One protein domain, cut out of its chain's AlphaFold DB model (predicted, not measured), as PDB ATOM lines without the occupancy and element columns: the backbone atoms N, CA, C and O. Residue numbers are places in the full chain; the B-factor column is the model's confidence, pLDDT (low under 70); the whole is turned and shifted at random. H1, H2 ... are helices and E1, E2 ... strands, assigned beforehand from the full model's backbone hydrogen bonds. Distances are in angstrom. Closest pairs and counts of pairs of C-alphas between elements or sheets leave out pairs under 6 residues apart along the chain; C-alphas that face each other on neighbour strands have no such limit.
ATOM      1  N   ASP A   2     -23.586 -40.610  -8.845       80.25
ATOM      2  CA  ASP A   2     -23.506 -41.653  -7.820       80.25
ATOM      3  C   ASP A   2     -24.336 -41.204  -6.609       80.25
ATOM      4  O   ASP A   2     -23.883 -40.370  -5.830       80.25
ATOM      5  N   GLU A   3     -25.583 -41.672  -6.491       84.88
ATOM      6  CA  GLU A   3     -26.504 -41.311  -5.394       84.88
ATOM      7  C   GLU A   3     -25.883 -41.570  -4.015       84.88
ATOM      8  O   GLU A   3     -26.139 -40.845  -3.053       84.88
ATOM      9  N   GLN A   4     -24.964 -42.535  -3.931       93.12
ATOM     10  CA  GLN A   4     -24.235 -42.850  -2.713       93.12
ATOM     11  C   GLN A   4     -23.355 -41.689  -2.227       93.12
ATOM     12  O   GLN A   4     -23.117 -41.573  -1.025       93.12
ATOM     13  N   LEU A   5     -22.923 -40.794  -3.126       96.31
ATOM     14  CA  LEU A   5     -22.128 -39.605  -2.801       96.31
ATOM     15  C   LEU A   5     -22.907 -38.586  -1.956       96.31
ATOM     16  O   LEU A   5     -22.294 -37.815  -1.217       96.31
ATOM     17  N   TYR A   6     -24.238 -38.575  -2.045       97.31
ATOM     18  CA  TYR A   6     -25.085 -37.647  -1.293       97.31
ATOM     19  C   TYR A   6     -25.481 -38.179   0.085       97.31
ATOM     20  O   TYR A   6     -26.075 -37.450   0.874       97.31
ATOM     21  N   ILE A   7     -25.121 -39.414   0.435       97.94
ATOM     22  CA  ILE A   7     -25.255 -39.894   1.812       97.94
ATOM     23  C   ILE A   7     -24.210 -39.192   2.676       97.94
ATOM     24  O   ILE A   7     -23.027 -39.152   2.329       97.94
ATOM     25  N   PHE A   8     -24.627 -38.658   3.818       97.56
ATOM     26  CA  PHE A   8     -23.714 -37.967   4.708       97.56
ATOM     27  C   PHE A   8     -22.718 -38.932   5.366       97.56
ATOM     28  O   PHE A   8     -23.069 -39.786   6.183       97.56
ATOM     29  N   SER A   9     -21.444 -38.742   5.028       97.06
ATOM     30  CA  SER A   9     -20.273 -39.313   5.689       97.06
ATOM     31  C   SER A   9     -19.092 -38.352   5.521       97.06
ATOM     32  O   SER A   9     -19.120 -37.462   4.667       97.06
ATOM     33  N   ILE A  10     -18.043 -38.512   6.333       96.25
ATOM     34  CA  ILE A  10     -16.828 -37.692   6.195       96.25
ATOM     35  C   ILE A  10     -16.164 -37.969   4.846       96.25
ATOM     36  O   ILE A  10     -15.729 -37.048   4.164       96.25
ATOM     37  N   GLU A  11     -16.126 -39.234   4.447       96.12
ATOM     38  CA  GLU A  11     -15.542 -39.704   3.200       96.12
ATOM     39  C   GLU A  11     -16.275 -39.106   1.995       96.12
ATOM     40  O   GLU A  11     -15.638 -38.582   1.086       96.12
ATOM     41  N   ASN A  12     -17.610 -39.098   2.009       97.12
ATOM     42  CA  ASN A  12     -18.393 -38.494   0.937       97.12
ATOM     43  C   ASN A  12     -18.273 -36.968   0.916       97.12
ATOM     44  O   ASN A  12     -18.223 -36.391  -0.165       97.12
ATOM     45  N   ALA A  13     -18.169 -36.310   2.075       96.25
ATOM     46  CA  ALA A  13     -17.885 -34.878   2.122       96.25
ATOM     47  C   ALA A  13     -16.535 -34.551   1.462       96.25
ATOM     48  O   ALA A  13     -16.477 -33.659   0.620       96.25
ATOM     49  N   LEU A  14     -15.481 -35.313   1.774       95.06
ATOM     50  CA  LEU A  14     -14.163 -35.167   1.143       95.06
ATOM     51  C   LEU A  14     -14.223 -35.434  -0.369       95.06
ATOM     52  O   LEU A  14     -13.740 -34.613  -1.141       95.06
ATOM     53  N   ARG A  15     -14.891 -36.512  -0.803       95.62
ATOM     54  CA  ARG A  15     -15.083 -36.818  -2.234       95.62
ATOM     55  C   ARG A  15     -15.829 -35.707  -2.967       95.62
ATOM     56  O   ARG A  15     -15.492 -35.381  -4.099       95.62
ATOM     57  N   GLN A  16     -16.843 -35.106  -2.344       96.38
ATOM     58  CA  GLN A  16     -17.522 -33.959  -2.941       96.38
ATOM     59  C   GLN A  16     -16.588 -32.748  -3.044       96.38
ATOM     60  O   GLN A  16     -16.594 -32.093  -4.079       96.38
ATOM     61  N   MET A  17     -15.755 -32.464  -2.034       94.00
ATOM     62  CA  MET A  17     -14.807 -31.336  -2.066       94.00
ATOM     63  C   MET A  17     -13.824 -31.383  -3.244       94.00
ATOM     64  O   MET A  17     -13.388 -30.324  -3.689       94.00
ATOM     65  N   GLU A  18     -13.488 -32.567  -3.763       93.00
ATOM     66  CA  GLU A  18     -12.595 -32.728  -4.924       93.00
ATOM     67  C   GLU A  18     -13.141 -32.050  -6.190       93.00
ATOM     68  O   GLU A  18     -12.373 -31.626  -7.057       93.00
ATOM     69  N   HIS A  19     -14.468 -31.923  -6.297       92.00
ATOM     70  CA  HIS A  19     -15.146 -31.406  -7.488       92.00
ATOM     71  C   HIS A  19     -16.190 -30.322  -7.188       92.00
ATOM     72  O   HIS A  19     -16.769 -29.751  -8.114       92.00
ATOM     73  N   ALA A  20     -16.459 -30.037  -5.913       93.06
ATOM     74  CA  ALA A  20     -17.474 -29.083  -5.500       93.06
ATOM     75  C   ALA A  20     -17.083 -27.651  -5.894       93.06
ATOM     76  O   ALA A  20     -15.928 -27.248  -5.708       93.06
ATOM     77  N   PRO A  21     -18.050 -26.838  -6.360       93.69
ATOM     78  CA  PRO A  21     -17.845 -25.409  -6.514       93.69
ATOM     79  C   PRO A  21     -17.377 -24.791  -5.199       93.69
ATOM     80  O   PRO A  21     -17.888 -25.112  -4.119       93.69
ATOM     81  N   ARG A  22     -16.407 -23.881  -5.306       93.06
ATOM     82  CA  ARG A  22     -15.909 -23.112  -4.173       93.06
ATOM     83  C   ARG A  22     -16.318 -21.657  -4.319       93.06
ATOM     84  O   ARG A  22     -15.866 -20.970  -5.230       93.06
ATOM     85  N   GLU A  23     -17.125 -21.178  -3.384       93.06
ATOM     86  CA  GLU A  23     -17.648 -19.816  -3.386       93.06
ATOM     87  C   GLU A  23     -17.397 -19.155  -2.035       93.06
ATOM     88  O   GLU A  23     -17.702 -19.713  -0.983       93.06
ATOM     89  N   ARG A  24     -16.818 -17.946  -2.055       90.56
ATOM     90  CA  ARG A  24     -16.582 -17.123  -0.850       90.56
ATOM     91  C   ARG A  24     -15.878 -17.877   0.291       90.56
ATOM     92  O   ARG A  24     -16.139 -17.635   1.463       90.56
ATOM     93  N   GLY A  25     -14.982 -18.799  -0.060       90.75
ATOM     94  CA  GLY A  25     -14.217 -19.598   0.898       90.75
ATOM     95  C   GLY A  25     -14.863 -20.923   1.318       90.75
ATOM     96  O   GLY A  25     -14.169 -21.715   1.948       90.75
ATOM     97  N   TYR A  26     -16.103 -21.210   0.912       96.00
ATOM     98  CA  TYR A  26     -16.817 -22.448   1.231       96.00
ATOM     99  C   TYR A  26     -16.847 -23.415   0.052       96.00
ATOM    100  O   TYR A  26     -16.991 -22.988  -1.092       96.00
ATOM    101  N   TYR A  27     -16.772 -24.714   0.337       97.31
ATOM    102  CA  TYR A  27     -17.197 -25.748  -0.603       97.31
ATOM    103  C   TYR A  27     -18.713 -25.928  -0.505       97.31
ATOM    104  O   TYR A  27     -19.247 -26.054   0.601       97.31
ATOM    105  N   ILE A  28     -19.393 -25.942  -1.652       97.56
ATOM    106  CA  ILE A  28     -20.841 -26.155  -1.736       97.56
ATOM    107  C   ILE A  28     -21.101 -27.652  -1.893       97.56
ATOM    108  O   ILE A  28     -20.871 -28.226  -2.957       97.56
ATOM    109  N   LEU A  29     -21.574 -28.280  -0.821       97.38
ATOM    110  CA  LEU A  29     -21.847 -29.714  -0.761       97.38
ATOM    111  C   LEU A  29     -23.350 -29.979  -0.832       97.38
ATOM    112  O   LEU A  29     -24.161 -29.112  -0.508       97.38
ATOM    113  N   ARG A  30     -23.725 -31.195  -1.223       97.81
ATOM    114  CA  ARG A  30     -25.111 -31.661  -1.242       97.81
ATOM    115  C   ARG A  30     -25.235 -32.972  -0.484       97.81
ATOM    116  O   ARG A  30     -24.503 -33.915  -0.773       97.81
ATOM    117  N   PHE A  31     -26.194 -33.058   0.427       98.19
ATOM    118  CA  PHE A  31     -26.498 -34.305   1.128       98.19
ATOM    119  C   PHE A  31     -27.990 -34.593   1.124       98.19
ATOM    120  O   PHE A  31     -28.794 -33.663   1.045       98.19
ATOM    121  N   TYR A  32     -28.354 -35.869   1.235       98.31
ATOM    122  CA  TYR A  32     -29.681 -36.259   1.695       98.31
ATOM    123  C   TYR A  32     -29.936 -35.669   3.073       98.31
ATOM    124  O   TYR A  32     -29.000 -35.518   3.862       98.31
ATOM    125  N   VAL A  33     -31.190 -35.339   3.357       97.94
ATOM    126  CA  VAL A  33     -31.588 -34.785   4.652       97.94
ATOM    127  C   VAL A  33     -32.735 -35.562   5.274       97.94
ATOM    128  O   VAL A  33     -33.577 -36.110   4.560       97.94
ATOM    129  N   ASP A  34     -32.754 -35.615   6.601       96.25
ATOM    130  CA  ASP A  34     -33.883 -36.134   7.368       96.25
ATOM    131  C   ASP A  34     -35.039 -35.118   7.449       96.25
ATOM    132  O   ASP A  34     -35.018 -34.043   6.838       96.25
ATOM    133  N   GLU A  35     -36.088 -35.470   8.192       94.69
ATOM    134  CA  GLU A  35     -37.269 -34.621   8.374       94.69
ATOM    135  C   GLU A  35     -36.937 -33.285   9.055       94.69
ATOM    136  O   GLU A  35     -37.609 -32.285   8.792       94.69
ATOM    137  N   GLN A  36     -35.879 -33.243   9.873       92.56
ATOM    138  CA  GLN A  36     -35.399 -32.038  10.546       92.56
ATOM    139  C   GLN A  36     -34.456 -31.193   9.671       92.56
ATOM    140  O   GLN A  36     -34.068 -30.099  10.080       92.56
ATOM    141  N   GLY A  37     -34.106 -31.657   8.466       93.12
ATOM    142  CA  GLY A  37     -33.188 -30.965   7.561       93.12
ATOM    143  C   GLY A  37     -31.707 -31.225   7.853       93.12
ATOM    144  O   GLY A  37     -30.848 -30.537   7.301       93.12
ATOM    145  N   MET A  38     -31.385 -32.208   8.698       95.75
ATOM    146  CA  MET A  38     -30.006 -32.576   9.011       95.75
ATOM    147  C   MET A  38     -29.463 -33.586   7.993       95.75
ATOM    148  O   MET A  38     -30.226 -34.410   7.489       95.75
ATOM    149  N   PRO A  39     -28.150 -33.573   7.688       97.19
ATOM    150  CA  PRO A  39     -27.547 -34.533   6.768       97.19
ATOM    151  C   PRO A  39     -27.799 -35.992   7.186       97.19
ATOM    152  O   PRO A  39     -27.402 -36.425   8.271       97.19
ATOM    153  N   ALA A  40     -28.417 -36.769   6.299       97.31
ATOM    154  CA  ALA A  40     -28.844 -38.138   6.556       97.31
ATOM    155  C   ALA A  40     -27.765 -39.167   6.187       97.31
ATOM    156  O   ALA A  40     -27.079 -39.056   5.171       97.31
ATOM    157  N   ARG A  41     -27.655 -40.228   6.996       96.25
ATOM    158  CA  ARG A  41     -26.727 -41.361   6.777       96.25
ATOM    159  C   ARG A  41     -27.304 -42.472   5.892       96.25
ATOM    160  O   ARG A  41     -26.711 -43.540   5.771       96.25
ATOM    161  N   PHE A  42     -28.453 -42.221   5.286       96.12
ATOM    162  CA  PHE A  42     -29.139 -43.100   4.350       96.12
ATOM    163  C   PHE A  42     -29.826 -42.234   3.284       96.12
ATOM    164  O   PHE A  42     -30.067 -41.050   3.544       96.12
ATOM    165  N   PRO A  43     -30.115 -42.779   2.090       96.75
ATOM    166  CA  PRO A  43     -30.883 -42.063   1.080       96.75
ATOM    167  C   PRO A  43     -32.261 -41.663   1.604       96.75
ATOM    168  O   PRO A  43     -32.924 -42.445   2.285       96.75
ATOM    169  N   THR A  44     -32.687 -40.451   1.265       96.75
ATOM    170  CA  THR A  44     -34.029 -39.931   1.547       96.75
ATOM    171  C   THR A  44     -34.592 -39.270   0.291       96.75
ATOM    172  O   THR A  44     -33.882 -39.080  -0.698       96.75
ATOM    173  N   ASP A  45     -35.857 -38.860   0.324       94.88
ATOM    174  CA  ASP A  45     -36.504 -38.213  -0.828       94.88
ATOM    175  C   ASP A  45     -36.044 -36.760  -1.041       94.88
ATOM    176  O   ASP A  45     -36.436 -36.097  -2.004       94.88
ATOM    177  N   ARG A  46     -35.235 -36.223  -0.119       96.81
ATOM    178  CA  ARG A  46     -34.859 -34.810  -0.082       96.81
ATOM    179  C   ARG A  46     -33.355 -34.660   0.016       96.81
ATOM    180  O   ARG A  46     -32.699 -35.319   0.812       96.81
ATOM    181  N   THR A  47     -32.821 -33.717  -0.750       97.50
ATOM    182  CA  THR A  47     -31.438 -33.257  -0.599       97.50
ATOM    183  C   THR A  47     -31.408 -31.778  -0.270       97.50
ATOM    184  O   THR A  47     -32.314 -31.031  -0.650       97.50
ATOM    185  N   ASP A  48     -30.348 -31.350   0.405       97.81
ATOM    186  CA  ASP A  48     -30.095 -29.943   0.673       97.81
ATOM    187  C   ASP A  48     -28.626 -29.560   0.434       97.81
ATOM    188  O   ASP A  48     -27.754 -30.419   0.289       97.81
ATOM    189  N   ILE A  49     -28.379 -28.254   0.331       97.75
ATOM    190  CA  ILE A  49     -27.074 -27.631   0.148       97.75
ATOM    191  C   ILE A  49     -26.489 -27.278   1.511       97.75
ATOM    192  O   ILE A  49     -27.151 -26.660   2.345       97.75
ATOM    193  N   PHE A  50     -25.211 -27.593   1.670       97.94
ATOM    194  CA  PHE A  50     -24.420 -27.280   2.847       97.94
ATOM    195  C   PHE A  50     -23.136 -26.552   2.455       97.94
ATOM    196  O   PHE A  50     -22.580 -26.763   1.379       97.94
ATOM    197  N   TYR A  51     -22.648 -25.713   3.362       97.88
ATOM    198  CA  TYR A  51     -21.457 -24.894   3.166       97.88
ATOM    199  C   TYR A  51     -20.358 -25.395   4.089       97.88
ATOM    200  O   TYR A  51     -20.444 -25.245   5.310       97.88
ATOM    201  N   LEU A  52     -19.323 -26.003   3.516       97.50
ATOM    202  CA  LEU A  52     -18.178 -26.488   4.275       97.50
ATOM    203  C   LEU A  52     -17.054 -25.452   4.260       97.50
ATOM    204  O   LEU A  52     -16.500 -25.135   3.206       97.50
ATOM    205  N   SER A  53     -16.693 -24.953   5.443       95.31
ATOM    206  CA  SER A  53     -15.467 -24.184   5.652       95.31
ATOM    207  C   SER A  53     -14.280 -25.145   5.738       95.31
ATOM    208  O   SER A  53     -14.220 -25.930   6.689       95.31
ATOM    209  N   PRO A  54     -13.309 -25.082   4.807       89.31
ATOM    210  CA  PRO A  54     -12.134 -25.948   4.849       89.31
ATOM    211  C   PRO A  54     -11.183 -25.603   5.991       89.31
ATOM    212  O   PRO A  54     -10.410 -26.455   6.399       89.31
ATOM    213  N   SER A  55     -11.236 -24.373   6.511       88.88
ATOM    214  CA  SER A  55     -10.573 -24.015   7.763       88.88
ATOM    215  C   SER A  55     -11.465 -24.428   8.928       88.88
ATOM    216  O   SER A  55     -12.626 -24.008   9.006       88.88
ATOM    217  N   GLY A  56     -10.938 -25.305   9.783       88.81
ATOM    218  CA  GLY A  56     -11.640 -25.841  10.950       88.81
ATOM    219  C   GLY A  56     -12.691 -26.913  10.641       88.81
ATOM    220  O   GLY A  56     -13.283 -27.449  11.569       88.81
ATOM    221  N   GLY A  57     -12.941 -27.247   9.369       94.69
ATOM    222  CA  GLY A  57     -13.850 -28.336   8.990       94.69
ATOM    223  C   GLY A  57     -15.285 -28.152   9.501       94.69
ATOM    224  O   GLY A  57     -15.879 -29.083  10.050       94.69
ATOM    225  N   ILE A  58     -15.826 -26.937   9.366       97.12
ATOM    226  CA  ILE A  58     -17.170 -26.571   9.844       97.12
ATOM    227  C   ILE A  58     -18.174 -26.689   8.699       97.12
ATOM    228  O   ILE A  58     -18.063 -25.958   7.715       97.12
ATOM    229  N   LEU A  59     -19.181 -27.545   8.856       97.50
ATOM    230  CA  LEU A  59     -20.312 -27.660   7.938       97.50
ATOM    231  C   LEU A  59     -21.482 -26.808   8.434       97.50
ATOM    232  O   LEU A  59     -21.854 -26.875   9.611       97.50
ATOM    233  N   ARG A  60     -22.078 -26.034   7.528       97.62
ATOM    234  CA  ARG A  60     -23.229 -25.172   7.810       97.62
ATOM    235  C   ARG A  60     -24.400 -25.446   6.878       97.62
ATOM    236  O   ARG A  60     -24.189 -25.862   5.741       97.62
ATOM    237  N   ASP A  61     -25.608 -25.185   7.358       96.88
ATOM    238  CA  ASP A  61     -26.826 -25.193   6.541       96.88
ATOM    239  C   ASP A  61     -26.964 -23.894   5.713       96.88
ATOM    240  O   ASP A  61     -26.096 -23.015   5.745       96.88
ATOM    241  N   ARG A  62     -28.073 -23.743   4.974       95.06
ATOM    242  CA  ARG A  62     -28.373 -22.526   4.188       95.06
ATOM    243  C   ARG A  62     -28.592 -21.265   5.013       95.06
ATOM    244  O   ARG A  62     -28.382 -20.169   4.499       95.06
ATOM    245  N   SER A  63     -28.995 -21.423   6.263       95.75
ATOM    246  CA  SER A  63     -29.144 -20.335   7.226       95.75
ATOM    247  C   SER A  63     -27.824 -20.038   7.950       95.75
ATOM    248  O   SER A  63     -27.796 -19.229   8.874       95.75
ATOM    249  N   PHE A  64     -26.724 -20.670   7.523       94.38
ATOM    250  CA  PHE A  64     -25.399 -20.600   8.127       94.38
ATOM    251  C   PHE A  64     -25.335 -21.081   9.586       94.38
ATOM    252  O   PHE A  64     -24.339 -20.817  10.269       94.38
ATOM    253  N   ASN A  65     -26.313 -21.852  10.064       96.44
ATOM    254  CA  ASN A  65     -26.211 -22.528  11.356       96.44
ATOM    255  C   ASN A  65     -25.162 -23.638  11.281       96.44
ATOM    256  O   ASN A  65     -24.969 -24.259  10.236       96.44
ATOM    257  N   ILE A  66     -24.468 -23.895  12.390       96.12
ATOM    258  CA  ILE A  66     -23.486 -24.982  12.456       96.12
ATOM    259  C   ILE A  66     -24.231 -26.309  12.553       96.12
ATOM    260  O   ILE A  66     -24.982 -26.539  13.495       96.12
ATOM    261  N   VAL A  67     -23.962 -27.184  11.592       95.94
ATOM    262  CA  VAL A  67     -24.504 -28.546  11.526       95.94
ATOM    263  C   VAL A  67     -23.501 -29.533  12.113       95.94
ATOM    264  O   VAL A  67     -23.860 -30.454  12.843       95.94
ATOM    265  N   LEU A  68     -22.220 -29.335  11.795       94.81
ATOM    266  CA  LEU A  68     -21.134 -30.210  12.210       94.81
ATOM    267  C   LEU A  68     -19.833 -29.424  12.331       94.81
ATOM    268  O   LEU A  68     -19.507 -28.592  11.484       94.81
TER     269      LEU A  68
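What this domain is: This is residues 2 to 68 of the 87 residues of an uncharacterized protein of Chlorobi bacterium (UniProt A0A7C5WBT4). What is the main picture? A twisted sheet of four strands has two small helices along one side: its long hairpin E1 E2 continues into the short E3 and E4, H2 lies slantwise over E1, and H1 sits beside the other end of E1. A broad loop, residues 33 to 46, joins E1 to E2 at the end near H1. How is it made up? The printed part has 67 residues, of which under half are in named elements, in the order H1, H2, E1, E2, E3, E4; the sheet order is E1 - E2 - E3 - E4, all antiparallel, and the class is mixed, helices and strands. How large is it? It is compact, with a radius of gyration of the C-alphas of 10.9 A and spans of 29 by 25 by 16 A.

How they stand to each other: Where do the helices stand? H1, residues 3 to 6, touches H2, residues 10 to 17, the closest C-alphas being those of Leu 5 and Asn 12, 5.4 A apart. H2 is on the sheet over E1, residues 26 to 32, at a height over the sheet of 8.8 A and slantwise to the strands at 53 degrees on the local plane; their closest C-alphas are those of Met 17 and Tyr 27, 6.3 A apart. H1 is on the sheet but over none of its strands, with the C-alphas of Tyr 6 and Phe 31 closest to each other at 4.4 A. How do the strands pair? E1 through E4 form a meander, each strand the antiparallel neighbour of the one before. E1 and E2, residues 47 to 53, are a hairpin at 150 degrees, with N 29 and O 50 at 2.9 A; E2 and E3, residues 58 to 60, are a hairpin at 143 degrees, with N 51 and O 60 at 2.8 A; E3 and E4, residues 66 to 68, are a hairpin at 124 degrees, with N 59 and O 68 at 2.8 A. What of the helix backbones? In H2 every O i to N i+4 pair is within hydrogen-bond range, and H1 is too short for such a pair.

Where its parts are: Where do the helices begin? C-alpha 3 of H1 is at (-26.504, -41.311, -5.394), and H2 is 10.6 A long. Where do the strands run? E1 is 18.9 A long from C-alpha 26 at (-16.817, -22.448, 1.231), E2 is 19.4 A, E3 is 6.5 A, and E4 is 5.7 A, ending at C-alpha 68 at (-21.134, -30.210, 12.210).

The domain as a whole: Which C-alphas are farthest apart? Those of Asp 45 and Ser 55, at 30.8 A. Which links are long? E1 to E2 is a long link of 14 residues, while H2 to E1 is short and the others are tight. Is the printed part whole and sure? It has no cut, its mean pLDDT is 95.2, and no printed residue is under 70.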